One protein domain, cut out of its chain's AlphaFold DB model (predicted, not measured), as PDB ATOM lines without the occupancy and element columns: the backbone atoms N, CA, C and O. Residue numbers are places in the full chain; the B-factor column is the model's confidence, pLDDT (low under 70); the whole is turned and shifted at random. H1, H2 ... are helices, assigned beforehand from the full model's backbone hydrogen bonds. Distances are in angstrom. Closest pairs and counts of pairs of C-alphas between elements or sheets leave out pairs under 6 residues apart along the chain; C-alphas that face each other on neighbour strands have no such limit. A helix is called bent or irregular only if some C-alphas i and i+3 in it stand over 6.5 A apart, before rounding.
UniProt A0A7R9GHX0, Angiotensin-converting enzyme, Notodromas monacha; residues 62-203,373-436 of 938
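What this domain is: This is residues 62 to 203 and 373 to 436 of the 938 residues of the protein "Angiotensin-converting enzyme" of Notodromas monacha (UniProt A0A7R9GHX0). A helical hairpin, H7 and H8, lies in the middle of an all-helix domain, with the long kinked helix H5 along one side and H2 and H3, one following the other, along the other side. H4 lies at one end of this frame and H6 at the other, H1 folds alongside H2 on the outside, the short H9 sits between H8 and the H2 and H3 side, and residues 62 to 67 stick out as a free tail. The printed part has 206 residues with ten named helices, H1 to H10 in chain order, and no named strand. It is compact, with a radius of gyration of the C-alphas of 18.1 A, and spans 59 by 41 by 37 A along its three main axes.

Where its parts are: The longest helix, H5, holds residues 138 to 171 and is 39.4 A long, from C-alpha 138 at (-50.394, 34.728, 42.749) to C-alpha 171 at (-31.132, 50.567, 12.190), with a kink of 79 degrees near residue 165. Before it come H1, residues 66 to 80, 21.3 A, beginning at (-35.398, 69.343, 40.608); H2, residues 84 to 97, 20.0 A; H3, residues 99 to 119, 28.9 A, with a kink of 38 degrees near residue 106; and H4, residues 125 to 133. After it come H6, residues 192 to 198; H7, residues 373 to 388, 23.4 A; H8, residues 394 to 409, 21.8 A, with a kink of 32 degrees near residue 401; H9, residues 423 to 426; and H10, residues 428 to 431, ending at (-34.925, 53.261, 43.225). H3, H4, H5, H6 and H8 are irregular, H4 only just: its C-alphas 129 and 132 are 6.7 A apart.

How they stand to each other: H5 touches H6 with residues 159 to 164, at a steep tilt of 47 degrees, the same way; the closest C-alphas, of Lys 163 and Val 198, are 6.2 A apart. H5 and H8 are near each other. H5 and H7 are close but not clearly touching, with C-alphas of Trp 146 and Pro 375 7.6 A apart. H7 and H8 form a hairpin and touch at a shallow tilt of 26 degrees, opposite ways, closest at the C-alphas of Pro 375 and Gln 409, 5.5 A. H4 touches H7 at the C-alphas of Ala 126 and Trp 385, 4.9 A, and H3 at those of Asn 114 and Ala 125, 4.8 A. H9 touches H3 at the C-alphas of Gly 99 and Gly 425, 4.1 A, H2 at those of Arg 95 and Ala 426, 5.5 A, and H8 at those of Asn 398 and Asp 423, 6.4 A. H1 and H6 only just touch, with 3 pairs of C-alphas within 8 A, while H1 and H2 are close but not clearly touching. H10 touches no helix. Residues 178 to 179 pair, parallel, with residues 411 to 412. Every O i to N i+4 pair is within hydrogen-bond range in H1 and H2; the count is 15 of 17 in H3, 3 of 5 in H4, 24 of 30 in H5, 11 of 12 in H7, 10 of 12 in H8, and 1 of 3 in H6, where 3 of 4 O i to N i+3 pairs are within range; H9 and H10 are too short for such a pair.

The domain as a whole: The two C-alphas farthest apart, of Lys 119 and Gly 203, are 60.6 A apart. Residues 204 to 372 are not printed, and C-alphas 203 and 373 are 26.3 A apart across this cut. Of the links that are printed whole, H5 to H6 and H8 to H9 are long and the others tight. The mean pLDDT of the printed part is 88.5, and residues 62 to 72 are under 70.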
ATOM      1  N   ASN A  62     -44.714  70.865  49.315       43.72
ATOM      2  CA  ASN A  62     -43.773  71.972  49.554       43.72
ATOM      3  C   ASN A  62     -42.324  71.683  49.109       43.72
ATOM      4  O   ASN A  62     -41.423  72.466  49.417       43.72
ATOM      5  N   ILE A  63     -42.067  70.566  48.419       44.97
ATOM      6  CA  ILE A  63     -40.730  70.210  47.926       44.97
ATOM      7  C   ILE A  63     -40.495  70.685  46.485       44.97
ATOM      8  O   ILE A  63     -41.328  70.487  45.599       44.97
ATOM      9  N   THR A  64     -39.318  71.267  46.237       46.81
ATOM     10  CA  THR A  64     -38.767  71.466  44.892       46.81
ATOM     11  C   THR A  64     -38.185  70.150  44.400       46.81
ATOM     12  O   THR A  64     -37.115  69.734  44.838       46.81
ATOM     13  N   ASP A  65     -38.864  69.479  43.475       50.50
ATOM     14  CA  ASP A  65     -38.305  68.270  42.878       50.50
ATOM     15  C   ASP A  65     -37.553  68.604  41.577       50.50
ATOM     16  O   ASP A  65     -38.038  68.439  40.455       50.50
ATOM     17  N   GLU A  66     -36.319  69.105  41.730       50.50
ATOM     18  CA  GLU A  66     -35.398  69.343  40.608       50.50
ATOM     19  C   GLU A  66     -35.152  68.046  39.802       50.50
ATOM     20  O   GLU A  66     -34.828  68.092  38.610       50.50
ATOM     21  N   SER A  67     -35.334  66.875  40.428       49.50
ATOM     22  CA  SER A  67     -35.191  65.570  39.786       49.50
ATOM     23  C   SER A  67     -36.409  65.204  38.923       49.50
ATOM     24  O   SER A  67     -36.217  64.736  37.796       49.50
ATOM     25  N   GLU A  68     -37.635  65.518  39.359       56.06
ATOM     26  CA  GLU A  68     -38.848  65.419  38.531       56.06
ATOM     27  C   GLU A  68     -38.809  66.402  37.360       56.06
ATOM     28  O   GLU A  68     -39.130  66.016  36.237       56.06
ATOM     29  N   ALA A  69     -38.348  67.641  37.565       58.53
ATOM     30  CA  ALA A  69     -38.210  68.617  36.481       58.53
ATOM     31  C   ALA A  69     -37.221  68.136  35.397       58.53
ATOM     32  O   ALA A  69     -37.501  68.230  34.195       58.53
ATOM     33  N   LYS A  70     -36.086  67.548  35.806       61.91
ATOM     34  CA  LYS A  70     -35.117  66.916  34.891       61.91
ATOM     35  C   LYS A  70     -35.718  65.695  34.183       61.91
ATOM     36  O   LYS A  70     -35.575  65.574  32.964       61.91
ATOM     37  N   ALA A  71     -36.424  64.819  34.900       63.06
ATOM     38  CA  ALA A  71     -37.082  63.643  34.326       63.06
ATOM     39  C   ALA A  71     -38.214  64.014  33.350       63.06
ATOM     40  O   ALA A  71     -38.350  63.394  32.291       63.06
ATOM     41  N   ALA A  72     -38.984  65.061  33.653       66.62
ATOM     42  CA  ALA A  72     -40.016  65.614  32.784       66.62
ATOM     43  C   ALA A  72     -39.403  66.174  31.496       66.62
ATOM     44  O   ALA A  72     -39.905  65.895  30.407       66.62
ATOM     45  N   LYS A  73     -38.264  66.878  31.590       73.50
ATOM     46  CA  LYS A  73     -37.559  67.383  30.406       73.50
ATOM     47  C   LYS A  73     -37.017  66.261  29.524       73.50
ATOM     48  O   LYS A  73     -37.157  66.327  28.305       73.50
ATOM     49  N   ILE A  74     -36.441  65.217  30.124       77.19
ATOM     50  CA  ILE A  74     -35.997  64.022  29.390       77.19
ATOM     51  C   ILE A  74     -37.188  63.353  28.707       77.19
ATOM     52  O   ILE A  74     -37.103  63.042  27.522       77.19
ATOM     53  N   THR A  75     -38.304  63.189  29.418       76.81
ATOM     54  CA  THR A  75     -39.528  62.589  28.875       76.81
ATOM     55  C   THR A  75     -40.052  63.392  27.685       76.81
ATOM     56  O   THR A  75     -40.307  62.811  26.632       76.81
ATOM     57  N   GLU A  76     -40.122  64.723  27.802       80.50
ATOM     58  CA  GLU A  76     -40.529  65.623  26.717       80.50
ATOM     59  C   GLU A  76     -39.623  65.476  25.483       80.50
ATOM     60  O   GLU A  76     -40.113  65.361  24.357       80.50
ATOM     61  N   LEU A  77     -38.301  65.449  25.686       84.19
ATOM     62  CA  LEU A  77     -37.329  65.283  24.605       84.19
ATOM     63  C   LEU A  77     -37.470  63.918  23.924       84.19
ATOM     64  O   LEU A  77     -37.517  63.855  22.696       84.19
ATOM     65  N   THR A  78     -37.586  62.837  24.701       87.50
ATOM     66  CA  THR A  78     -37.763  61.486  24.148       87.50
ATOM     67  C   THR A  78     -39.098  61.306  23.433       87.50
ATOM     68  O   THR A  78     -39.161  60.570  22.455       87.50
ATOM     69  N   ALA A  79     -40.147  62.000  23.877       85.88
ATOM     70  CA  ALA A  79     -41.466  61.948  23.262       85.88
ATOM     71  C   ALA A  79     -41.491  62.628  21.885       85.88
ATOM     72  O   ALA A  79     -42.119  62.123  20.953       85.88
ATOM     73  N   LYS A  80     -40.805  63.771  21.745       89.06
ATOM     74  CA  LYS A  80     -40.851  64.612  20.534       89.06
ATOM     75  C   LYS A  80     -39.763  64.293  19.509       89.06
ATOM     76  O   LYS A  80     -39.975  64.515  18.321       89.06
ATOM     77  N   SER A  81     -38.599  63.815  19.945       92.94
ATOM     78  CA  SER A  81     -37.486  63.534  19.035       92.94
ATOM     79  C   SER A  81     -37.727  62.268  18.206       92.94
ATOM     80  O   SER A  81     -38.359  61.312  18.657       92.94
ATOM     81  N   ARG A  82     -37.194  62.266  16.982       94.25
ATOM     82  CA  ARG A  82     -37.074  61.098  16.089       94.25
ATOM     83  C   ARG A  82     -35.627  60.903  15.613       94.25
ATOM     84  O   ARG A  82     -35.380  60.190  14.650       94.25
ATOM     85  N   ASP A  83     -34.674  61.570  16.259       95.69
ATOM     86  CA  ASP A  83     -33.242  61.418  15.996       95.69
ATOM     87  C   ASP A  83     -32.719  60.214  16.794       95.69
ATOM     88  O   ASP A  83     -32.730  60.226  18.027       95.69
ATOM     89  N   TYR A  84     -32.320  59.156  16.084       95.88
ATOM     90  CA  TYR A  84     -31.918  57.878  16.677       95.88
ATOM     91  C   TYR A  84     -30.703  58.044  17.599       95.88
ATOM     92  O   TYR A  84     -30.727  57.610  18.749       95.88
ATOM     93  N   GLU A  85     -29.662  58.720  17.118       95.81
ATOM     94  CA  GLU A  85     -28.406  58.953  17.825       95.81
ATOM     95  C   GLU A  85     -28.606  59.835  19.063       95.81
ATOM     96  O   GLU A  85     -28.060  59.547  20.132       95.81
ATOM     97  N   LEU A  86     -29.432  60.882  18.961       92.81
ATOM     98  CA  LEU A  86     -29.787  61.717  20.109       92.81
ATOM     99  C   LEU A  86     -30.539  60.909  21.174       92.81
ATOM    100  O   LEU A  86     -30.238  61.016  22.365       92.81
ATOM    101  N   LEU A  87     -31.516  60.100  20.759       94.25
ATOM    102  CA  LEU A  87     -32.286  59.253  21.668       94.25
ATOM    103  C   LEU A  87     -31.396  58.199  22.342       94.25
ATOM    104  O   LEU A  87     -31.539  57.966  23.543       94.25
ATOM    105  N   GLU A  88     -30.449  57.606  21.611       96.25
ATOM    106  CA  GLU A  88     -29.456  56.678  22.158       96.25
ATOM    107  C   GLU A  88     -28.584  57.379  23.204       96.25
ATOM    108  O   GLU A  88     -28.438  56.889  24.328       96.25
ATOM    109  N   HIS A  89     -28.064  58.565  22.876       91.94
ATOM    110  CA  HIS A  89     -27.230  59.348  23.780       91.94
ATOM    111  C   HIS A  89     -27.959  59.707  25.083       91.94
ATOM    112  O   HIS A  89     -27.407  59.524  26.173       91.94
ATOM    113  N   ILE A  90     -29.211  60.173  24.992       88.00
ATOM    114  CA  ILE A  90     -30.053  60.476  26.161       88.00
ATOM    115  C   ILE A  90     -30.265  59.211  26.998       88.00
ATOM    116  O   ILE A  90     -30.095  59.232  28.220       88.00
ATOM    117  N   TRP A  91     -30.602  58.097  26.344       93.31
ATOM    118  CA  TRP A  91     -30.879  56.823  26.999       93.31
ATOM    119  C   TRP A  91     -29.675  56.309  27.800       93.31
ATOM    120  O   TRP A  91     -29.845  55.896  28.953       93.31
ATOM    121  N   VAL A  92     -28.473  56.371  27.214       93.00
ATOM    122  CA  VAL A  92     -27.212  55.944  27.846       93.00
ATOM    123  C   VAL A  92     -26.842  56.877  28.993       93.00
ATOM    124  O   VAL A  92     -26.544  56.418  30.098       93.00
ATOM    125  N   THR A  93     -26.900  58.188  28.756       87.94
ATOM    126  CA  THR A  93     -26.509  59.196  29.748       87.94
ATOM    127  C   THR A  93     -27.391  59.116  30.992       87.94
ATOM    128  O   THR A  93     -26.869  59.110  32.106       87.94
ATOM    129  N   TRP A  94     -28.708  58.954  30.824       85.19
ATOM    130  CA  TRP A  94     -29.637  58.811  31.946       85.19
ATOM    131  C   TRP A  94     -29.316  57.592  32.820       85.19
ATOM    132  O   TRP A  94     -29.240  57.706  34.044       85.19
ATOM    133  N   ARG A  95     -29.067  56.426  32.213       90.56
ATOM    134  CA  ARG A  95     -28.776  55.175  32.940       90.56
ATOM    135  C   ARG A  95     -27.408  55.164  33.613       90.56
ATOM    136  O   ARG A  95     -27.273  54.617  34.706       90.56
ATOM    137  N   ASN A  96     -26.416  55.808  33.003       87.62
ATOM    138  CA  ASN A  96     -25.101  55.979  33.612       87.62
ATOM    139  C   ASN A  96     -25.145  56.964  34.793       87.62
ATOM    140  O   ASN A  96     -24.470  56.744  35.795       87.62
ATOM    141  N   ALA A  97     -25.949  58.029  34.698       81.50
ATOM    142  CA  ALA A  97     -26.099  59.013  35.768       81.50
ATOM    143  C   ALA A  97     -26.921  58.494  36.961       81.50
ATOM    144  O   ALA A  97     -26.709  58.953  38.081       81.50
ATOM    145  N   THR A  98     -27.832  57.543  36.724       83.38
ATOM    146  CA  THR A  98     -28.749  57.002  37.739       83.38
ATOM    147  C   THR A  98     -28.384  55.566  38.122       83.38
ATOM    148  O   THR A  98     -27.664  55.342  39.093       83.38
ATOM    149  N   GLY A  99     -28.850  54.586  37.345       83.25
ATOM    150  CA  GLY A  99     -28.745  53.158  37.620       83.25
ATOM    151  C   GLY A  99     -27.339  52.697  37.995       83.25
ATOM    152  O   GLY A  99     -27.151  52.102  39.053       83.25
ATOM    153  N   ARG A 100     -26.326  53.045  37.189       89.69
ATOM    154  CA  ARG A 100     -24.924  52.657  37.439       89.69
ATOM    155  C   ARG A 100     -24.429  53.072  38.834       89.69
ATOM    156  O   ARG A 100     -23.809  52.265  39.519       89.69
ATOM    157  N   LYS A 101     -24.749  54.291  39.292       86.31
ATOM    158  CA  LYS A 101     -24.350  54.789  40.625       86.31
ATOM    159  C   LYS A 101     -25.060  54.051  41.773       86.31
ATOM    160  O   LYS A 101     -24.532  53.997  42.878       86.31
ATOM    161  N   MET A 102     -26.235  53.469  41.521       84.56
ATOM    162  CA  MET A 102     -27.052  52.795  42.539       84.56
ATOM    163  C   MET A 102     -26.752  51.308  42.706       84.56
ATOM    164  O   MET A 102     -27.263  50.706  43.648       84.56
ATOM    165  N   ARG A 103     -25.929  50.702  41.840       90.19
ATOM    166  CA  ARG A 103     -25.737  49.247  41.822       90.19
ATOM    167  C   ARG A 103     -25.416  48.660  43.200       90.19
ATOM    168  O   ARG A 103     -26.120  47.763  43.652       90.19
ATOM    169  N   GLN A 104     -24.396  49.187  43.879       88.69
ATOM    170  CA  GLN A 104     -23.975  48.658  45.179       88.69
ATOM    171  C   GLN A 104     -25.020  48.889  46.280       88.69
ATOM    172  O   GLN A 104     -25.256  48.006  47.103       88.69
ATOM    173  N   LEU A 105     -25.665  50.062  46.286       82.56
ATOM    174  CA  LEU A 105     -26.732  50.382  47.239       82.56
ATOM    175  C   LEU A 105     -27.907  49.414  47.079       82.56
ATOM    176  O   LEU A 105     -28.428  48.898  48.065       82.56
ATOM    177  N   TYR A 106     -28.274  49.117  45.833       85.12
ATOM    178  CA  TYR A 106     -29.371  48.215  45.525       85.12
ATOM    179  C   TYR A 106     -29.056  46.763  45.909       85.12
ATOM    180  O   TYR A 106     -29.920  46.079  46.447       85.12
ATOM    181  N   THR A 107     -27.812  46.300  45.729       90.25
ATOM    182  CA  THR A 107     -27.377  44.988  46.242       90.25
ATOM    183  C   THR A 107     -27.591  44.888  47.755       90.25
ATOM    184  O   THR A 107     -28.207  43.933  48.225       90.25
ATOM    185  N   ASN A 108     -27.155  45.900  48.516       86.62
ATOM    186  CA  ASN A 108     -27.310  45.923  49.975       86.62
ATOM    187  C   ASN A 108     -28.789  45.959  50.397       86.62
ATOM    188  O   ASN A 108     -29.175  45.298  51.364       86.62
ATOM    189  N   TYR A 109     -29.617  46.706  49.662       86.56
ATOM    190  CA  TYR A 109     -31.066  46.747  49.855       86.56
ATOM    191  C   TYR A 109     -31.698  45.363  49.656       86.56
ATOM    192  O   TYR A 109     -32.377  44.871  50.555       86.56
ATOM    193  N   MET A 110     -31.411  44.689  48.535       86.19
ATOM    194  CA  MET A 110     -31.974  43.369  48.226       86.19
ATOM    195  C   MET A 110     -31.597  42.317  49.280       86.19
ATOM    196  O   MET A 110     -32.441  41.509  49.675       86.19
ATOM    197  N   THR A 111     -30.353  42.336  49.774       89.81
ATOM    198  CA  THR A 111     -29.913  41.467  50.879       89.81
ATOM    199  C   THR A 111     -30.677  41.769  52.170       89.81
ATOM    200  O   THR A 111     -31.213  40.852  52.792       89.81
ATOM    201  N   SER A 112     -30.783  43.046  52.545       83.56
ATOM    202  CA  SER A 112     -31.432  43.477  53.792       83.56
ATOM    203  C   SER A 112     -32.932  43.162  53.817       83.56
ATOM    204  O   SER A 112     -33.464  42.723  54.841       83.56
ATOM    205  N   GLU A 113     -33.614  43.337  52.684       84.19
ATOM    206  CA  GLU A 113     -35.020  42.956  52.514       84.19
ATOM    207  C   GLU A 113     -35.211  41.447  52.697       84.19
ATOM    208  O   GLU A 113     -36.091  41.015  53.444       84.19
ATOM    209  N   ASN A 114     -34.350  40.628  52.083       89.94
ATOM    210  CA  ASN A 114     -34.414  39.173  52.225       89.94
ATOM    211  C   ASN A 114     -34.148  38.706  53.664       89.94
ATOM    212  O   ASN A 114     -34.832  37.805  54.154       89.94
ATOM    213  N   ASP A 115     -33.194  39.318  54.363       86.19
ATOM    214  CA  ASP A 115     -32.927  39.006  55.770       86.19
ATOM    215  C   ASP A 115     -34.093  39.423  56.674       86.19
ATOM    216  O   ASP A 115     -34.456  38.701  57.607       86.19
ATOM    217  N   THR A 116     -34.731  40.556  56.377       80.69
ATOM    218  CA  THR A 116     -35.940  41.014  57.073       80.69
ATOM    219  C   THR A 116     -37.104  40.053  56.854       80.69
ATOM    220  O   THR A 116     -37.790  39.696  57.814       80.69
ATOM    221  N   ALA A 117     -37.303  39.583  55.623       77.69
ATOM    222  CA  ALA A 117     -38.341  38.613  55.299       77.69
ATOM    223  C   ALA A 117     -38.160  37.305  56.086       77.69
ATOM    224  O   ALA A 117     -39.108  36.835  56.716       77.69
ATOM    225  N   LYS A 118     -36.924  36.788  56.159       85.06
ATOM    226  CA  LYS A 118     -36.586  35.599  56.961       85.06
ATOM    227  C   LYS A 118     -36.864  35.799  58.450       85.06
ATOM    228  O   LYS A 118     -37.454  34.926  59.080       85.06
ATOM    229  N   LYS A 119     -36.499  36.956  59.017       80.56
ATOM    230  CA  LYS A 119     -36.803  37.302  60.423       80.56
ATOM    231  C   LYS A 119     -38.308  37.367  60.705       80.56
ATOM    232  O   LYS A 119     -38.719  37.096  61.827       80.56
ATOM    233  N   LYS A 120     -39.118  37.711  59.699       72.44
ATOM    234  CA  LYS A 120     -40.589  37.737  59.764       72.44
ATOM    235  C   LYS A 120     -41.249  36.384  59.453       72.44
ATOM    236  O   LYS A 120     -42.472  36.315  59.435       72.44
ATOM    237  N   GLY A 121     -40.473  35.325  59.210       83.69
ATOM    238  CA  GLY A 121     -40.986  33.977  58.938       83.69
ATOM    239  C   GLY A 121     -41.331  33.688  57.472       83.69
ATOM    240  O   GLY A 121     -41.839  32.609  57.180       83.69
ATOM    241  N   PHE A 122     -41.038  34.599  56.539       87.00
ATOM    242  CA  PHE A 122     -41.171  34.346  55.100       87.00
ATOM    243  C   PHE A 122     -39.904  33.686  54.542       87.00
ATOM    244  O   PHE A 122     -38.798  33.940  55.021       87.00
ATOM    245  N   ALA A 123     -40.031  32.879  53.485       89.75
ATOM    246  CA  ALA A 123     -38.867  32.238  52.865       89.75
ATOM    247  C   ALA A 123     -37.926  33.256  52.189       89.75
ATOM    248  O   ALA A 123     -36.708  33.069  52.168       89.75
ATOM    249  N   ASN A 124     -38.488  34.332  51.635       92.25
ATOM    250  CA  ASN A 124     -37.778  35.421  50.967       92.25
ATOM    251  C   ASN A 124     -38.683  36.666  50.876       92.25
ATOM    252  O   ASN A 124     -39.879  36.611  51.178       92.25
ATOM    253  N   ALA A 125     -38.118  37.795  50.449       89.94
ATOM    254  CA  ALA A 125     -38.857  39.049  50.342       89.94
ATOM    255  C   ALA A 125     -39.913  39.052  49.226       89.94
ATOM    256  O   ALA A 125     -40.885  39.792  49.344       89.94
ATOM    257  N   ALA A 126     -39.797  38.208  48.190       90.88
ATOM    258  CA  ALA A 126     -40.850  38.101  47.177       90.88
ATOM    259  C   ALA A 126     -42.149  37.569  47.793       90.88
ATOM    260  O   ALA A 126     -43.197  38.180  47.599       90.88
ATOM    261  N   ASP A 127     -42.059  36.507  48.598       86.69
ATOM    262  CA  ASP A 127     -43.223  35.925  49.273       86.69
ATOM    263  C   ASP A 127     -43.842  36.934  50.259       86.69
ATOM    264  O   ASP A 127     -45.055  37.142  50.243       86.69
ATOM    265  N   MET A 128     -43.003  37.651  51.022       85.12
ATOM    266  CA  MET A 128     -43.436  38.754  51.896       85.12
ATOM    267  C   MET A 128     -44.142  39.873  51.114       85.12
ATOM    268  O   MET A 128     -45.118  40.455  51.585       85.12
ATOM    269  N   TRP A 129     -43.653  40.222  49.921       84.06
ATOM    270  CA  TRP A 129     -44.248  41.283  49.112       84.06
ATOM    271  C   TRP A 129     -45.597  40.886  48.528       84.06
ATOM    272  O   TRP A 129     -46.475  41.751  48.458       84.06
ATOM    273  N   THR A 130     -45.752  39.624  48.121       84.56
ATOM    274  CA  THR A 130     -46.983  39.096  47.517       84.56
ATOM    275  C   THR A 130     -48.040  38.663  48.526       84.56
ATOM    276  O   THR A 130     -49.185  38.454  48.134       84.56
ATOM    277  N   ASP A 131     -47.707  38.600  49.818       82.06
ATOM    278  CA  ASP A 131     -48.650  38.291  50.902       82.06
ATOM    279  C   ASP A 131     -49.882  39.217  50.909       82.06
ATOM    280  O   ASP A 131     -51.001  38.782  51.174       82.06
ATOM    281  N   SER A 132     -49.729  40.476  50.478       75.44
ATOM    282  CA  SER A 132     -50.849  41.421  50.341       75.44
ATOM    283  C   SER A 132     -51.917  40.990  49.328       75.44
ATOM    284  O   SER A 132     -53.034  41.496  49.378       75.44
ATOM    285  N   TYR A 133     -51.601  40.068  48.414       77.94
ATOM    286  CA  TYR A 133     -52.568  39.470  47.489       77.94
ATOM    287  C   TYR A 133     -53.271  38.246  48.084       77.94
ATOM    288  O   TYR A 133     -54.211  37.745  47.476       77.94
ATOM    289  N   ASN A 134     -52.856  37.773  49.265       73.38
ATOM    290  CA  ASN A 134     -53.543  36.771  50.081       73.38
ATOM    291  C   ASN A 134     -53.961  35.494  49.318       73.38
ATOM    292  O   ASN A 134     -55.003  34.897  49.596       73.38
ATOM    293  N   VAL A 135     -53.171  35.097  48.313       73.88
ATOM    294  CA  VAL A 135     -53.356  33.870  47.528       73.88
ATOM    295  C   VAL A 135     -51.996  33.251  47.224       73.88
ATOM    296  O   VAL A 135     -51.087  33.917  46.732       73.88
ATOM    297  N   SER A 136     -51.851  31.952  47.482       76.56
ATOM    298  CA  SER A 136     -50.590  31.227  47.269       76.56
ATOM    299  C   SER A 136     -50.233  31.051  45.789       76.56
ATOM    300  O   SER A 136     -49.074  30.824  45.449       76.56
ATOM    301  N   THR A 137     -51.212  31.179  44.891       81.69
ATOM    302  CA  THR A 137     -51.053  30.989  43.443       81.69
ATOM    303  C   THR A 137     -50.678  32.263  42.689       81.69
ATOM    304  O   THR A 137     -50.502  32.193  41.473       81.69
ATOM    305  N   PHE A 138     -50.503  33.403  43.375       87.12
ATOM    306  CA  PHE A 138     -50.394  34.728  42.749       87.12
ATOM    307  C   PHE A 138     -49.386  34.786  41.592       87.12
ATOM    308  O   PHE A 138     -49.747  35.182  40.487       87.12
ATOM    309  N   HIS A 139     -48.148  34.325  41.802       85.50
ATOM    310  CA  HIS A 139     -47.132  34.313  40.741       85.50
ATOM    311  C   HIS A 139     -47.572  33.493  39.519       85.50
ATOM    312  O   HIS A 139     -47.456  33.960  38.391       85.50
ATOM    313  N   SER A 140     -48.136  32.300  39.738       86.06
ATOM    314  CA  SER A 140     -48.608  31.442  38.643       86.06
ATOM    315  C   SER A 140     -49.819  32.023  37.911       86.06
ATOM    316  O   SER A 140     -49.985  31.792  36.716       86.06
ATOM    317  N   ASP A 141     -50.664  32.784  38.606       87.44
ATOM    318  CA  ASP A 141     -51.836  33.416  38.007       87.44
ATOM    319  C   ASP A 141     -51.432  34.623  37.152       87.44
ATOM    320  O   ASP A 141     -51.948  34.783  36.048       87.44
ATOM    321  N   ILE A 142     -50.439  35.405  37.587       90.44
ATOM    322  CA  ILE A 142     -49.828  36.469  36.775       90.44
ATOM    323  C   ILE A 142     -49.205  35.888  35.496       90.44
ATOM    324  O   ILE A 142     -49.455  36.406  34.405       90.44
ATOM    325  N   ASP A 143     -48.457  34.784  35.604       86.81
ATOM    326  CA  ASP A 143     -47.834  34.120  34.451       86.81
ATOM    327  C   ASP A 143     -48.885  33.640  33.435       86.81
ATOM    328  O   ASP A 143     -48.728  33.840  32.227       86.81
ATOM    329  N   LYS A 144     -49.990  33.045  33.907       90.50
ATOM    330  CA  LYS A 144     -51.115  32.629  33.049       90.50
ATOM    331  C   LYS A 144     -51.763  33.820  32.347       90.50
ATOM    332  O   LYS A 144     -52.008  33.764  31.146       90.50
ATOM    333  N   VAL A 145     -52.017  34.906  33.074       93.81
ATOM    334  CA  VAL A 145     -52.614  36.129  32.516       93.81
ATOM    335  C   VAL A 145     -51.711  36.738  31.443       93.81
ATOM    336  O   VAL A 145     -52.196  37.137  30.382       93.81
ATOM    337  N   TRP A 146     -50.392  36.747  31.660       92.88
ATOM    338  CA  TRP A 146     -49.436  37.152  30.632       92.88
ATOM    339  C   TRP A 146     -49.516  36.257  29.387       92.88
ATOM    340  O   TRP A 146     -49.560  36.769  28.269       92.88
ATOM    341  N   GLN A 147     -49.593  34.932  29.548       90.69
ATOM    342  CA  GLN A 147     -49.729  34.003  28.420       90.69
ATOM    343  C   GLN A 147     -51.017  34.233  27.613       90.69
ATOM    344  O   GLN A 147     -50.987  34.146  26.385       90.69
ATOM    345  N   GLU A 148     -52.131  34.564  28.272       92.12
ATOM    346  CA  GLU A 148     -53.389  34.912  27.599       92.12
ATOM    347  C   GLU A 148     -53.261  36.186  26.745       92.12
ATOM    348  O   GLU A 148     -53.837  36.258  25.655       92.12
ATOM    349  N   LEU A 149     -52.500  37.171  27.235       93.62
ATOM    350  CA  LEU A 149     -52.288  38.482  26.620       93.62
ATOM    351  C   LEU A 149     -51.223  38.482  25.511       93.62
ATOM    352  O   LEU A 149     -51.360  39.207  24.521       93.62
ATOM    353  N   ALA A 150     -50.163  37.687  25.671       92.25
ATOM    354  CA  ALA A 150     -48.970  37.711  24.826       92.25
ATOM    355  C   ALA A 150     -49.252  37.664  23.307       92.25
ATOM    356  O   ALA A 150     -48.558  38.372  22.573       92.25
ATOM    357  N   PRO A 151     -50.247  36.910  22.788       94.25
ATOM    358  CA  PRO A 151     -50.574  36.927  21.362       94.25
ATOM    359  C   PRO A 151     -50.955  38.314  20.821       94.25
ATOM    360  O   PRO A 151     -50.494  38.687  19.742       94.25
ATOM    361  N   LEU A 152     -51.750  39.088  21.567       96.19
ATOM    362  CA  LEU A 152     -52.129  40.451  21.185       96.19
ATOM    363  C   LEU A 152     -50.911  41.382  21.239       96.19
ATOM    364  O   LEU A 152     -50.655  42.120  20.288       96.19
ATOM    365  N   TYR A 153     -50.119  41.298  22.313       97.44
ATOM    366  CA  TYR A 153     -48.903  42.100  22.454       97.44
ATOM    367  C   TYR A 153     -47.908  41.851  21.313       97.44
ATOM    368  O   TYR A 153     -47.386  42.799  20.737       97.44
ATOM    369  N   LYS A 154     -47.679  40.589  20.929       96.31
ATOM    370  CA  LYS A 154     -46.757  40.238  19.836       96.31
ATOM    371  C   LYS A 154     -47.194  40.806  18.483       96.31
ATOM    372  O   LYS A 154     -46.332  41.181  17.693       96.31
ATOM    373  N   LYS A 155     -48.502  40.894  18.218       97.31
ATOM    374  CA  LYS A 155     -49.037  41.554  17.013       97.31
ATOM    375  C   LYS A 155     -48.803  43.061  17.062       97.31
ATOM    376  O   LYS A 155     -48.318  43.629  16.089       97.31
ATOM    377  N   LEU A 156     -49.089  43.697  18.200       97.94
ATOM    378  CA  LEU A 156     -48.819  45.124  18.388       97.94
ATOM    379  C   LEU A 156     -47.325  45.429  18.213       97.94
ATOM    380  O   LEU A 156     -46.973  46.334  17.465       97.94
ATOM    381  N   HIS A 157     -46.450  44.644  18.846       97.94
ATOM    382  CA  HIS A 157     -44.995  44.755  18.719       97.94
ATOM    383  C   HIS A 157     -44.539  44.638  17.265       97.94
ATOM    384  O   HIS A 157     -43.854  45.535  16.781       97.94
ATOM    385  N   ALA A 158     -44.962  43.590  16.550       96.81
ATOM    386  CA  ALA A 158     -44.589  43.388  15.153       96.81
ATOM    387  C   ALA A 158     -45.043  44.556  14.264       96.81
ATOM    388  O   ALA A 158     -44.285  45.027  13.422       96.81
ATOM    389  N   PHE A 159     -46.250  45.080  14.496       97.44
ATOM    390  CA  PHE A 159     -46.767  46.210  13.726       97.44
ATOM    391  C   PHE A 159     -46.008  47.504  14.029       97.44
ATOM    392  O   PHE A 159     -45.648  48.241  13.113       97.44
ATOM    393  N   VAL A 160     -45.704  47.768  15.301       97.56
ATOM    394  CA  VAL A 160     -44.876  48.913  15.703       97.56
ATOM    395  C   VAL A 160     -43.479  48.792  15.093       97.56
ATOM    396  O   VAL A 160     -42.982  49.764  14.532       97.56
ATOM    397  N   ARG A 161     -42.862  47.603  15.122       97.31
ATOM    398  CA  ARG A 161     -41.563  47.351  14.484       97.31
ATOM    399  C   ARG A 161     -41.610  47.627  12.985       97.31
ATOM    400  O   ARG A 161     -40.753  48.358  12.498       97.31
ATOM    401  N   LEU A 162     -42.621  47.105  12.288       95.75
ATOM    402  CA  LEU A 162     -42.844  47.343  10.861       95.75
ATOM    403  C   LEU A 162     -42.874  48.845  10.547       95.75
ATOM    404  O   LEU A 162     -42.173  49.298   9.650       95.75
ATOM    405  N   LYS A 163     -43.618  49.639  11.324       96.44
ATOM    406  CA  LYS A 163     -43.690  51.095  11.118       96.44
ATOM    407  C   LYS A 163     -42.416  51.836  11.525       96.44
ATOM    408  O   LYS A 163     -42.082  52.849  10.923       96.44
ATOM    409  N   LEU A 164     -41.676  51.348  12.521       96.56
ATOM    410  CA  LEU A 164     -40.384  51.928  12.901       96.56
ATOM    411  C   LEU A 164     -39.304  51.682  11.838       96.56
ATOM    412  O   LEU A 164     -38.422  52.525  11.688       96.56
ATOM    413  N   VAL A 165     -39.380  50.585  11.076       95.62
ATOM    414  CA  VAL A 165     -38.509  50.348   9.909       95.62
ATOM    415  C   VAL A 165     -38.709  51.439   8.852       95.62
ATOM    416  O   VAL A 165     -37.723  51.909   8.290       95.62
ATOM    417  N   ASP A 166     -39.944  51.903   8.631       94.19
ATOM    418  CA  ASP A 166     -40.225  52.997   7.685       94.19
ATOM    419  C   ASP A 166     -39.561  54.326   8.105       94.19
ATOM    420  O   ASP A 166     -39.271  55.169   7.258       94.19
ATOM    421  N   VAL A 167     -39.314  54.519   9.407       96.06
ATOM    422  CA  VAL A 167     -38.729  55.750   9.973       96.06
ATOM    423  C   VAL A 167     -37.206  55.660  10.096       96.06
ATOM    424  O   VAL A 167     -36.503  56.608   9.756       96.06
ATOM    425  N   TYR A 168     -36.693  54.535  10.595       96.56
ATOM    426  CA  TYR A 168     -35.287  54.379  10.984       96.56
ATOM    427  C   TYR A 168     -34.483  53.451  10.062       96.56
ATOM    428  O   TYR A 168     -33.275  53.313  10.245       96.56
ATOM    429  N   GLY A 169     -35.126  52.822   9.075       94.94
ATOM    430  CA  GLY A 169     -34.469  52.025   8.046       94.94
ATOM    431  C   GLY A 169     -33.722  50.806   8.589       94.94
ATOM    432  O   GLY A 169     -34.260  49.992   9.340       94.94
ATOM    433  N   ASP A 170     -32.463  50.677   8.175       93.25
ATOM    434  CA  ASP A 170     -31.555  49.567   8.483       93.25
ATOM    435  C   ASP A 170     -31.121  49.497   9.956       93.25
ATOM    436  O   ASP A 170     -30.649  48.455  10.412       93.25
ATOM    437  N   LYS A 171     -31.357  50.559  10.736       94.19
ATOM    438  CA  LYS A 171     -31.132  50.567  12.190       94.19
ATOM    439  C   LYS A 171     -32.097  49.656  12.959       94.19
ATOM    440  O   LYS A 171     -31.875  49.384  14.143       94.19
ATOM    441  N   ILE A 172     -33.174  49.198  12.316       94.62
ATOM    442  CA  ILE A 172     -34.169  48.294  12.899       94.62
ATOM    443  C   ILE A 172     -34.029  46.911  12.273       94.62
ATOM    444  O   ILE A 172     -34.224  46.719  11.074       94.62
ATOM    445  N   ASP A 173     -33.749  45.916  13.111       91.25
ATOM    446  CA  ASP A 173     -33.819  44.522  12.687       91.25
ATOM    447  C   ASP A 173     -35.287  44.128  12.490       91.25
ATOM    448  O   ASP A 173     -36.042  44.043  13.459       91.25
ATOM    449  N   LYS A 174     -35.675  43.842  11.245       89.06
ATOM    450  CA  LYS A 174     -37.042  43.458  10.854       89.06
ATOM    451  C   LYS A 174     -37.554  42.186  11.539       89.06
ATOM    452  O   LYS A 174     -38.749  41.929  11.513       89.06
ATOM    453  N   LYS A 175     -36.681  41.362  12.125       88.06
ATOM    454  CA  LYS A 175     -37.061  40.120  12.830       88.06
ATOM    455  C   LYS A 175     -36.625  40.110  14.296       88.06
ATOM    456  O   LYS A 175     -36.932  39.171  15.031       88.06
ATOM    457  N   GLY A 176     -35.915  41.148  14.720       90.00
ATOM    458  CA  GLY A 176     -35.316  41.250  16.040       90.00
ATOM    459  C   GLY A 176     -36.160  42.033  17.047       90.00
ATOM    460  O   GLY A 176     -37.263  42.506  16.737       90.00
ATOM    461  N   PRO A 177     -35.642  42.167  18.278       95.56
ATOM    462  CA  PRO A 177     -36.210  43.050  19.285       95.56
ATOM    463  C   PRO A 177     -36.031  44.531  18.907       95.56
ATOM    464  O   PRO A 177     -35.020  44.927  18.316       95.56
ATOM    465  N   ILE A 178     -36.998  45.370  19.292       97.38
ATOM    466  CA  ILE A 178     -36.969  46.819  19.044       97.38
ATOM    467  C   ILE A 178     -35.960  47.468  20.016       97.38
ATOM    468  O   ILE A 178     -35.981  47.169  21.215       97.38
ATOM    469  N   PRO A 179     -35.065  48.365  19.561       97.81
ATOM    470  CA  PRO A 179     -34.223  49.142  20.468       97.81
ATOM    471  C   PRO A 179     -35.063  49.988  21.441       97.81
ATOM    472  O   PRO A 179     -35.923  50.758  21.029       97.81
ATOM    473  N   ALA A 180     -34.814  49.893  22.749       97.25
ATOM    474  CA  ALA A 180     -35.692  50.510  23.753       97.25
ATOM    475  C   ALA A 180     -35.778  52.055  23.665       97.25
ATOM    476  O   ALA A 180     -36.798  52.641  24.018       97.25
ATOM    477  N   HIS A 181     -34.724  52.722  23.192       96.56
ATOM    478  CA  HIS A 181     -34.605  54.186  23.164       96.56
ATOM    479  C   HIS A 181     -35.513  54.903  22.146       96.56
ATOM    480  O   HIS A 181     -35.778  56.087  22.321       96.56
ATOM    481  N   ILE A 182     -36.036  54.206  21.131       96.88
ATOM    482  CA  ILE A 182     -36.866  54.801  20.060       96.88
ATOM    483  C   ILE A 182     -38.372  54.622  20.269       96.88
ATOM    484  O   ILE A 182     -39.162  54.807  19.350       96.88
ATOM    485  N   THR A 183     -38.788  54.237  21.472       94.62
ATOM    486  CA  THR A 183     -40.201  53.961  21.783       94.62
ATOM    487  C   THR A 183     -40.982  55.197  22.243       94.62
ATOM    488  O   THR A 183     -42.142  55.091  22.631       94.62
ATOM    489  N   GLY A 184     -40.348  56.374  22.226       89.56
ATOM    490  CA  GLY A 184     -40.944  57.632  22.681       89.56
ATOM    491  C   GLY A 184     -40.977  57.804  24.205       89.56
ATOM    492  O   GLY A 184     -41.497  58.796  24.703       89.56
ATOM    493  N   ASN A 185     -40.418  56.855  24.963       90.44
ATOM    494  CA  ASN A 185     -40.383  56.869  26.423       90.44
ATOM    495  C   ASN A 185     -39.008  56.393  26.933       90.44
ATOM    496  O   ASN A 185     -38.509  55.371  26.453       90.44
ATOM    497  N   PRO A 186     -38.393  57.043  27.941       85.12
ATOM    498  CA  PRO A 186     -37.019  56.733  28.345       85.12
ATOM    499  C   PRO A 186     -36.855  55.341  28.988       85.12
ATOM    500  O   PRO A 186     -35.737  54.819  29.050       85.12
ATOM    501  N   TRP A 187     -37.944  54.694  29.419       91.94
ATOM    502  CA  TRP A 187     -37.973  53.317  29.942       91.94
ATOM    503  C   TRP A 187     -38.563  52.298  28.959       91.94
ATOM    504  O   TRP A 187     -38.513  51.089  29.221       91.94
ATOM    505  N   ALA A 188     -39.119  52.775  27.842       94.19
ATOM    506  CA  ALA A 188     -39.958  52.006  26.931       94.19
ATOM    507  C   ALA A 188     -41.111  51.277  27.639       94.19
ATOM    508  O   ALA A 188     -41.442  50.145  27.285       94.19
ATOM    509  N   GLN A 189     -41.669  51.900  28.685       92.12
ATOM    510  CA  GLN A 189     -42.791  51.324  29.428       92.12
ATOM    511  C   GLN A 189     -44.121  51.520  28.703       92.12
ATOM    512  O   GLN A 189     -44.968  50.656  28.781       92.12
ATOM    513  N   ALA A 190     -44.302  52.630  27.998       90.31
ATOM    514  CA  ALA A 190     -45.487  52.934  27.207       90.31
ATOM    515  C   ALA A 190     -45.016  53.569  25.901       90.31
ATOM    516  O   ALA A 190     -43.962  54.212  25.871       90.31
ATOM    517  N   TRP A 191     -45.752  53.331  24.822       95.25
ATOM    518  CA  TRP A 191     -45.377  53.705  23.454       95.25
ATOM    519  C   TRP A 191     -46.355  54.721  22.854       95.25
ATOM    520  O   TRP A 191     -46.402  54.914  21.642       95.25
ATOM    521  N   ASN A 192     -47.167  55.360  23.698       87.25
ATOM    522  CA  ASN A 192     -48.206  56.317  23.319       87.25
ATOM    523  C   ASN A 192     -47.657  57.503  22.502       87.25
ATOM    524  O   ASN A 192     -48.359  58.044  21.656       87.25
ATOM    525  N   TYR A 193     -46.382  57.858  22.676       89.62
ATOM    526  CA  TYR A 193     -45.709  58.903  21.894       89.62
ATOM    527  C   TYR A 193     -45.288  58.481  20.475       89.62
ATOM    528  O   TYR A 193     -44.680  59.286  19.772       89.62
ATOM    529  N   LEU A 194     -45.598  57.250  20.052       93.06
ATOM    530  CA  LEU A 194     -45.454  56.785  18.667       93.06
ATOM    531  C   LEU A 194     -46.760  56.898  17.862       93.06
ATOM    532  O   LEU A 194     -46.813  56.395  16.740       93.06
ATOM    533  N   GLU A 195     -47.819  57.500  18.420       89.19
ATOM    534  CA  GLU A 195     -49.140  57.596  17.777       89.19
ATOM    535  C   GLU A 195     -49.045  58.131  16.337       89.19
ATOM    536  O   GLU A 195     -49.618  57.537  15.431       89.19
ATOM    537  N   ASP A 196     -48.239  59.166  16.089       88.75
ATOM    538  CA  ASP A 196     -48.002  59.760  14.763       88.75
ATOM    539  C   ASP A 196     -47.400  58.784  13.733       88.75
ATOM    540  O   ASP A 196     -47.629  58.917  12.525       88.75
ATOM    541  N   ILE A 197     -46.647  57.788  14.202       92.50
ATOM    542  CA  ILE A 197     -45.989  56.777  13.370       92.50
ATOM    543  C   ILE A 197     -46.949  55.626  13.062       92.50
ATOM    544  O   ILE A 197     -47.011  55.154  11.924       92.50
ATOM    545  N   VAL A 198     -47.691  55.165  14.074       94.06
ATOM    546  CA  VAL A 198     -48.433  53.895  14.009       94.06
ATOM    547  C   VAL A 198     -49.944  54.056  13.849       94.06
ATOM    548  O   VAL A 198     -50.649  53.050  13.783       94.06
ATOM    549  N   GLN A 199     -50.459  55.286  13.775       91.62
ATOM    550  CA  GLN A 199     -51.885  55.547  13.580       91.62
ATOM    551  C   GLN A 199     -52.432  54.787  12.347       91.62
ATOM    552  O   GLN A 199     -51.943  55.016  11.235       91.62
ATOM    553  N   PRO A 200     -53.459  53.926  12.513       92.38
ATOM    554  CA  PRO A 200     -54.069  53.163  11.422       92.38
ATOM    555  C   PRO A 200     -54.560  54.016  10.246       92.38
ATOM    556  O   PRO A 200     -54.281  53.709   9.086       92.38
ATOM    557  N   PHE A 201     -55.270  55.108  10.539       90.25
ATOM    558  CA  PHE A 201     -55.860  56.001   9.540       90.25
ATOM    559  C   PHE A 201     -55.354  57.430   9.731       90.25
ATOM    560  O   PHE A 201     -55.875  58.188  10.555       90.25
ATOM    561  N   LYS A 202     -54.342  57.802   8.939       87.75
ATOM    562  CA  LYS A 202     -53.748  59.146   8.945       87.75
ATOM    563  C   LYS A 202     -54.740  60.210   8.461       87.75
ATOM    564  O   LYS A 202     -55.586  59.954   7.604       87.75
ATOM    565  N   GLY A 203     -54.605  61.427   8.987       80.19
ATOM    566  CA  GLY A 203     -55.422  62.585   8.594       80.19
ATOM    567  C   GLY A 203     -56.806  62.650   9.248       80.19
ATOM    568  O   GLY A 203     -57.559  63.585   8.978       80.19
ATOM    569  N   PHE A 373     -47.531  48.468  27.855       96.06
ATOM    570  CA  PHE A 373     -47.109  48.565  29.250       96.06
ATOM    571  C   PHE A 373     -47.156  47.256  30.020       96.06
ATOM    572  O   PHE A 373     -46.244  46.986  30.799       96.06
ATOM    573  N   LEU A 374     -48.165  46.418  29.797       95.69
ATOM    574  CA  LEU A 374     -48.338  45.156  30.523       95.69
ATOM    575  C   LEU A 374     -47.068  44.277  30.619       95.69
ATOM    576  O   LEU A 374     -46.747  43.861  31.734       95.69
ATOM    577  N   PRO A 375     -46.271  44.029  29.557       95.88
ATOM    578  CA  PRO A 375     -45.007  43.303  29.724       95.88
ATOM    579  C   PRO A 375     -44.031  44.010  30.672       95.88
ATOM    580  O   PRO A 375     -43.406  43.355  31.500       95.88
ATOM    581  N   PHE A 376     -43.909  45.339  30.595       96.38
ATOM    582  CA  PHE A 376     -43.051  46.103  31.502       96.38
ATOM    583  C   PHE A 376     -43.534  46.014  32.954       96.38
ATOM    584  O   PHE A 376     -42.734  45.725  33.845       96.38
ATOM    585  N   GLY A 377     -44.839  46.202  33.178       93.50
ATOM    586  CA  GLY A 377     -45.483  46.078  34.488       93.50
ATOM    587  C   GLY A 377     -45.238  44.719  35.152       93.50
ATOM    588  O   GLY A 377     -45.035  44.649  36.362       93.50
ATOM    589  N   TYR A 378     -45.185  43.654  34.350       94.12
ATOM    590  CA  TYR A 378     -44.861  42.300  34.798       94.12
ATOM    591  C   TYR A 378     -43.358  42.092  35.058       94.12
ATOM    592  O   TYR A 378     -42.977  41.582  36.112       94.12
ATOM    593  N   ILE A 379     -42.489  42.515  34.129       96.00
ATOM    594  CA  ILE A 379     -41.037  42.268  34.186       96.00
ATOM    595  C   ILE A 379     -40.375  42.933  35.398       96.00
ATOM    596  O   ILE A 379     -39.478  42.328  35.981       96.00
ATOM    597  N   VAL A 380     -40.784  44.149  35.788       96.12
ATOM    598  CA  VAL A 380     -40.144  44.889  36.898       96.12
ATOM    599  C   VAL A 380     -40.160  44.086  38.196       96.12
ATOM    600  O   VAL A 380     -39.115  43.909  38.822       96.12
ATOM    601  N   ASP A 381     -41.319  43.557  38.582       94.50
ATOM    602  CA  ASP A 381     -41.429  42.753  39.798       94.50
ATOM    603  C   ASP A 381     -40.994  41.313  39.588       94.50
ATOM    604  O   ASP A 381     -40.349  40.767  40.477       94.50
ATOM    605  N   LYS A 382     -41.215  40.726  38.405       95.00
ATOM    606  CA  LYS A 382     -40.652  39.410  38.090       95.00
ATOM    607  C   LYS A 382     -39.134  39.381  38.271       95.00
ATOM    608  O   LYS A 382     -38.616  38.464  38.901       95.00
ATOM    609  N   TRP A 383     -38.430  40.399  37.780       97.25
ATOM    610  CA  TRP A 383     -36.989  40.549  37.963       97.25
ATOM    611  C   TRP A 383     -36.610  40.620  39.451       97.25
ATOM    612  O   TRP A 383     -35.732  39.877  39.887       97.25
ATOM    613  N   ARG A 384     -37.302  41.441  40.255       95.62
ATOM    614  CA  ARG A 384     -37.049  41.544  41.707       95.62
ATOM    615  C   ARG A 384     -37.336  40.236  42.442       95.62
ATOM    616  O   ARG A 384     -36.547  39.832  43.290       95.62
ATOM    617  N   TRP A 385     -38.423  39.547  42.099       94.69
ATOM    618  CA  TRP A 385     -38.770  38.259  42.693       94.69
ATOM    619  C   TRP A 385     -37.756  37.176  42.352       94.69
ATOM    620  O   TRP A 385     -37.361  36.431  43.244       94.69
ATOM    621  N   ASP A 386     -37.311  37.104  41.096       96.06
ATOM    622  CA  ASP A 386     -36.297  36.142  40.668       96.06
ATOM    623  C   ASP A 386     -34.984  36.351  41.454       96.06
ATOM    624  O   ASP A 386     -34.344  35.375  41.847       96.06
ATOM    625  N   LEU A 387     -34.615  37.602  41.760       96.12
ATOM    626  CA  LEU A 387     -33.463  37.923  42.613       96.12
ATOM    627  C   LEU A 387     -33.696  37.555  44.086       96.12
ATOM    628  O   LEU A 387     -32.846  36.911  44.697       96.12
ATOM    629  N   PHE A 388     -34.849  37.907  44.665       95.12
ATOM    630  CA  PHE A 388     -35.170  37.563  46.057       95.12
ATOM    631  C   PHE A 388     -35.217  36.050  46.293       95.12
ATOM    632  O   PHE A 388     -34.754  35.577  47.332       95.12
ATOM    633  N   LYS A 389     -35.734  35.294  45.319       94.38
ATOM    634  CA  LYS A 389     -35.806  33.826  45.344       94.38
ATOM    635  C   LYS A 389     -34.477  33.148  45.004       94.38
ATOM    636  O   LYS A 389     -34.383  31.931  45.116       94.38
ATOM    637  N   GLY A 390     -33.462  33.905  44.578       94.00
ATOM    638  CA  GLY A 390     -32.170  33.365  44.150       94.00
ATOM    639  C   GLY A 390     -32.210  32.607  42.816       94.00
ATOM    640  O   GLY A 390     -31.267  31.884  42.507       94.00
ATOM    641  N   ILE A 391     -33.273  32.769  42.017       94.44
ATOM    642  CA  ILE A 391     -33.359  32.255  40.636       94.44
ATOM    643  C   ILE A 391     -32.301  32.943  39.764       94.44
ATOM    644  O   ILE A 391     -31.673  32.304  38.920       94.44
ATOM    645  N   ALA A 392     -32.080  34.239  39.994       95.12
ATOM    646  CA  ALA A 392     -30.957  34.991  39.454       95.12
ATOM    647  C   ALA A 392     -30.048  35.472  40.595       95.12
ATOM    648  O   ALA A 392     -30.526  35.911  41.641       95.12
ATOM    649  N   SER A 393     -28.730  35.400  40.391       95.44
ATOM    650  CA  SER A 393     -27.753  35.941  41.346       95.44
ATOM    651  C   SER A 393     -27.742  37.472  41.315       95.44
ATOM    652  O   SER A 393     -27.890  38.073  40.247       95.44
ATOM    653  N   LEU A 394     -27.471  38.101  42.465       93.88
ATOM    654  CA  LEU A 394     -27.258  39.550  42.566       93.88
ATOM    655  C   LEU A 394     -26.076  40.032  41.696       93.88
ATOM    656  O   LEU A 394     -26.077  41.163  41.219       93.88
ATOM    657  N   ASP A 395     -25.113  39.165  41.374       94.19
ATOM    658  CA  ASP A 395     -24.008  39.507  40.462       94.19
ATOM    659  C   ASP A 395     -24.431  39.577  38.988       94.19
ATOM    660  O   ASP A 395     -23.675  40.066  38.150       94.19
ATOM    661  N   LYS A 396     -25.625  39.069  38.656       95.50
ATOM    662  CA  LYS A 396     -26.184  38.997  37.295       95.50
ATOM    663  C   LYS A 396     -27.466  39.815  37.135       95.50
ATOM    664  O   LYS A 396     -28.281  39.535  36.254       95.50
ATOM    665  N   MET A 397     -27.656  40.818  37.994       95.69
ATOM    666  CA  MET A 397     -28.843  41.674  38.008       95.69
ATOM    667  C   MET A 397     -29.141  42.297  36.643       95.69
ATOM    668  O   MET A 397     -30.291  42.253  36.197       95.69
ATOM    669  N   ASN A 398     -28.135  42.876  35.980       97.56
ATOM    670  CA  ASN A 398     -28.369  43.651  34.763       97.56
ATOM    671  C   ASN A 398     -28.561  42.747  33.537       97.56
ATOM    672  O   ASN A 398     -29.440  42.997  32.711       97.56
ATOM    673  N   ALA A 399     -27.807  41.650  33.446       97.31
ATOM    674  CA  ALA A 399     -27.998  40.639  32.414       97.31
ATOM    675  C   ALA A 399     -29.373  39.964  32.529       97.31
ATOM    676  O   ALA A 399     -30.052  39.793  31.519       97.31
ATOM    677  N   HIS A 400     -29.820  39.628  33.748       97.81
ATOM    678  CA  HIS A 400     -31.150  39.042  33.963       97.81
ATOM    679  C   HIS A 400     -32.273  40.015  33.588       97.81
ATOM    680  O   HIS A 400     -33.252  39.617  32.962       97.81
ATOM    681  N   TRP A 401     -32.108  41.306  33.897       97.88
ATOM    682  CA  TRP A 401     -33.035  42.349  33.455       97.88
ATOM    683  C   TRP A 401     -33.182  42.366  31.930       97.88
ATOM    684  O   TRP A 401     -34.298  42.273  31.420       97.88
ATOM    685  N   TRP A 402     -32.071  42.435  31.190       97.12
ATOM    686  CA  TRP A 402     -32.117  42.473  29.726       97.12
ATOM    687  C   TRP A 402     -32.605  41.175  29.099       97.12
ATOM    688  O   TRP A 402     -33.336  41.236  28.116       97.12
ATOM    689  N   LYS A 403     -32.309  40.025  29.713       96.19
ATOM    690  CA  LYS A 403     -32.888  38.741  29.315       96.19
ATOM    691  C   LYS A 403     -34.416  38.776  29.388       96.19
ATOM    692  O   LYS A 403     -35.074  38.465  28.402       96.19
ATOM    693  N   LEU A 404     -34.988  39.204  30.516       95.81
ATOM    694  CA  LEU A 404     -36.444  39.296  30.668       95.81
ATOM    695  C   LEU A 404     -37.056  40.328  29.709       95.81
ATOM    696  O   LEU A 404     -38.092  40.066  29.102       95.81
ATOM    697  N   ARG A 405     -36.410  41.489  29.541       96.38
ATOM    698  CA  ARG A 405     -36.833  42.530  28.587       96.38
ATOM    699  C   ARG A 405     -36.848  42.024  27.150       96.38
ATOM    700  O   ARG A 405     -37.769  42.359  26.409       96.38
ATOM    701  N   GLU A 406     -35.873  41.213  26.765       94.94
ATOM    702  CA  GLU A 406     -35.841  40.603  25.447       94.94
ATOM    703  C   GLU A 406     -36.892  39.496  25.342       94.94
ATOM    704  O   GLU A 406     -37.763  39.595  24.495       94.94
ATOM    705  N   GLU A 407     -36.913  38.501  26.228       92.88
ATOM    706  CA  GLU A 407     -37.813  37.339  26.127       92.88
ATOM    707  C   GLU A 407     -39.307  37.702  26.214       92.88
ATOM    708  O   GLU A 407     -40.127  37.144  25.481       92.88
ATOM    709  N   ILE A 408     -39.670  38.637  27.095       93.50
ATOM    710  CA  ILE A 408     -41.072  38.968  27.396       93.50
ATOM    711  C   ILE A 408     -41.533  40.213  26.629       93.50
ATOM    712  O   ILE A 408     -42.632  40.212  26.076       93.50
ATOM    713  N   GLN A 409     -40.710  41.265  26.562       95.31
ATOM    714  CA  GLN A 409     -41.087  42.539  25.929       95.31
ATOM    715  C   GLN A 409     -40.534  42.699  24.504       95.31
ATOM    716  O   GLN A 409     -40.950  43.593  23.776       95.31
ATOM    717  N   GLY A 410     -39.578  41.881  24.070       96.25
ATOM    718  CA  GLY A 410     -39.003  42.028  22.734       96.25
ATOM    719  C   GLY A 410     -38.262  43.327  22.524       96.25
ATOM    720  O   GLY A 410     -38.293  43.880  21.422       96.25
ATOM    721  N   LEU A 411     -37.615  43.822  23.578       96.75
ATOM    722  CA  LEU A 411     -36.800  45.025  23.528       96.75
ATOM    723  C   LEU A 411     -35.344  44.710  23.848       96.75
ATOM    724  O   LEU A 411     -35.061  43.933  24.757       96.75
ATOM    725  N   LYS A 412     -34.432  45.391  23.154       95.81
ATOM    726  CA  LYS A 412     -32.990  45.347  23.429       95.81
ATOM    727  C   LYS A 412     -32.459  46.708  23.863       95.81
ATOM    728  O   LYS A 412     -33.034  47.751  23.532       95.81
ATOM    729  N   ALA A 413     -31.342  46.704  24.584       96.56
ATOM    730  CA  ALA A 413     -30.575  47.921  24.814       96.56
ATOM    731  C   ALA A 413     -30.023  48.458  23.473       96.56
ATOM    732  O   ALA A 413     -29.681  47.651  22.604       96.56
ATOM    733  N   PRO A 414     -29.934  49.789  23.275       95.75
ATOM    734  CA  PRO A 414     -29.283  50.358  22.089       95.75
ATOM    735  C   PRO A 414     -27.795  50.025  22.001       95.75
ATOM    736  O   PRO A 414     -27.267  49.810  20.919       95.75
ATOM    737  N   VAL A 415     -27.135  49.952  23.158       95.62
ATOM    738  CA  VAL A 415     -25.697  49.708  23.286       95.62
ATOM    739  C   VAL A 415     -25.448  48.507  24.198       95.62
ATOM    740  O   VAL A 415     -26.285  48.230  25.066       95.62
ATOM    741  N   PRO A 416     -24.307  47.807  24.067       94.75
ATOM    742  CA  PRO A 416     -23.921  46.757  25.005       94.75
ATOM    743  C   PRO A 416     -23.924  47.256  26.457       94.75
ATOM    744  O   PRO A 416     -23.436  48.349  26.755       94.75
ATOM    745  N   ARG A 417     -24.480  46.448  27.365       95.19
ATOM    746  CA  ARG A 417     -24.576  46.733  28.806       95.19
ATOM    747  C   ARG A 417     -23.838  45.660  29.590       95.19
ATOM    748  O   ARG A 417     -23.777  44.510  29.158       95.19
ATOM    749  N   THR A 418     -23.278  46.033  30.734       95.56
ATOM    750  CA  THR A 418     -22.475  45.130  31.571       95.56
ATOM    751  C   THR A 418     -23.056  45.030  32.976       95.56
ATOM    752  O   THR A 418     -24.070  45.655  33.287       95.56
ATOM    753  N   GLU A 419     -22.417  44.248  33.843       95.94
ATOM    754  CA  GLU A 419     -22.747  44.224  35.270       95.94
ATOM    755  C   GLU A 419     -22.143  45.404  36.040       95.94
ATOM    756  O   GLU A 419     -22.407  45.529  37.222       95.94
ATOM    757  N   GLU A 420     -21.385  46.315  35.427       93.38
ATOM    758  CA  GLU A 420     -21.127  47.614  36.075       93.38
ATOM    759  C   GLU A 420     -22.401  48.472  36.117       93.38
ATOM    760  O   GLU A 420     -22.541  49.362  36.952       93.38
ATOM    761  N   ASP A 421     -23.353  48.188  35.228       95.00
ATOM    762  CA  ASP A 421     -24.616  48.896  35.119       95.00
ATOM    763  C   ASP A 421     -25.702  48.285  36.029       95.00
ATOM    764  O   ASP A 421     -25.656  47.117  36.431       95.00
ATOM    765  N   LEU A 422     -26.725  49.090  36.323       95.44
ATOM    766  CA  LEU A 422     -28.006  48.650  36.881       95.44
ATOM    767  C   LEU A 422     -29.123  49.424  36.170       95.44
ATOM    768  O   LEU A 422     -29.713  50.354  36.716       95.44
ATOM    769  N   ASP A 423     -29.406  49.058  34.923       95.94
ATOM    770  CA  ASP A 423     -30.411  49.727  34.094       95.94
ATOM    771  C   ASP A 423     -31.834  49.773  34.686       95.94
ATOM    772  O   ASP A 423     -32.486  50.805  34.490       95.94
ATOM    773  N   PRO A 424     -32.343  48.764  35.437       93.75
ATOM    774  CA  PRO A 424     -33.636  48.909  36.109       93.75
ATOM    775  C   PRO A 424     -33.627  50.014  37.173       93.75
ATOM    776  O   PRO A 424     -34.663  50.631  37.406       93.75
ATOM    777  N   GLY A 425     -32.465  50.343  37.752       88.50
ATOM    778  CA  GLY A 425     -32.315  51.443  38.708       88.50
ATOM    779  C   GLY A 425     -32.669  52.811  38.118       88.50
ATOM    780  O   GLY A 425     -33.034  53.718  38.850       88.50
ATOM    781  N   ALA A 426     -32.667  52.971  36.792       86.75
ATOM    782  CA  ALA A 426     -33.103  54.214  36.157       86.75
ATOM    783  C   ALA A 426     -34.619  54.478  36.280       86.75
ATOM    784  O   ALA A 426     -35.079  55.536  35.840       86.75
ATOM    785  N   LYS A 427     -35.412  53.535  36.816       84.25
ATOM    786  CA  LYS A 427     -36.851  53.677  37.086       84.25
ATOM    787  C   LYS A 427     -37.087  54.046  38.555       84.25
ATOM    788  O   LYS A 427     -36.643  53.330  39.446       84.25
ATOM    789  N   ASN A 428     -37.870  55.102  38.788       77.62
ATOM    790  CA  ASN A 428     -38.173  55.615  40.130       77.62
ATOM    791  C   ASN A 428     -38.658  54.518  41.103       77.62
ATOM    792  O   ASN A 428     -38.013  54.314  42.119       77.62
ATOM    793  N   HIS A 429     -39.676  53.726  40.742       81.69
ATOM    794  CA  HIS A 429     -40.201  52.645  41.596       81.69
ATOM    795  C   HIS A 429     -39.178  51.569  41.988       81.69
ATOM    796  O   HIS A 429     -39.353  50.887  42.996       81.69
ATOM    797  N   VAL A 430     -38.124  51.380  41.191       83.50
ATOM    798  CA  VAL A 430     -37.014  50.496  41.566       83.50
ATOM    799  C   VAL A 430     -36.135  51.209  42.589       83.50
ATOM    800  O   VAL A 430     -35.872  50.648  43.645       83.50
ATOM    801  N   ALA A 431     -35.753  52.460  42.324       75.75
ATOM    802  CA  ALA A 431     -34.925  53.261  43.225       75.75
ATOM    803  C   ALA A 431     -35.573  53.514  44.603       75.75
ATOM    804  O   ALA A 431     -34.868  53.546  45.606       75.75
ATOM    805  N   THR A 432     -36.901  53.652  44.670       70.88
ATOM    806  CA  THR A 432     -37.656  53.898  45.913       70.88
ATOM    807  C   THR A 432     -38.115  52.622  46.625       70.88
ATOM    808  O   THR A 432     -38.721  52.704  47.690       70.88
ATOM    809  N   GLY A 433     -37.882  51.437  46.046       74.69
ATOM    810  CA  GLY A 433     -38.356  50.165  46.606       74.69
ATOM    811  C   GLY A 433     -39.872  49.935  46.487       74.69
ATOM    812  O   GLY A 433     -40.411  49.026  47.115       74.69
ATOM    813  N   SER A 434     -40.584  50.725  45.677       78.88
ATOM    814  CA  SER A 434     -42.035  50.602  45.484       78.88
ATOM    815  C   SER A 434     -42.398  49.375  44.636       78.88
ATOM    816  O   SER A 434     -41.837  49.162  43.558       78.88
ATOM    817  N   LYS A 435     -43.371  48.574  45.089       84.38
ATOM    818  CA  LYS A 435     -43.894  47.390  44.375       84.38
ATOM    819  C   LYS A 435     -44.589  47.812  43.071       84.38
ATOM    820  O   LYS A 435     -45.299  48.812  43.065       84.38
ATOM    821  N   TYR A 436     -44.393  47.076  41.974       88.12
ATOM    822  CA  TYR A 436     -44.828  47.498  40.628       88.12
ATOM    823  C   TYR A 436     -45.950  46.641  40.025       88.12
ATOM    824  O   TYR A 436     -46.696  47.110  39.169       88.12
TER     825      TYR A 436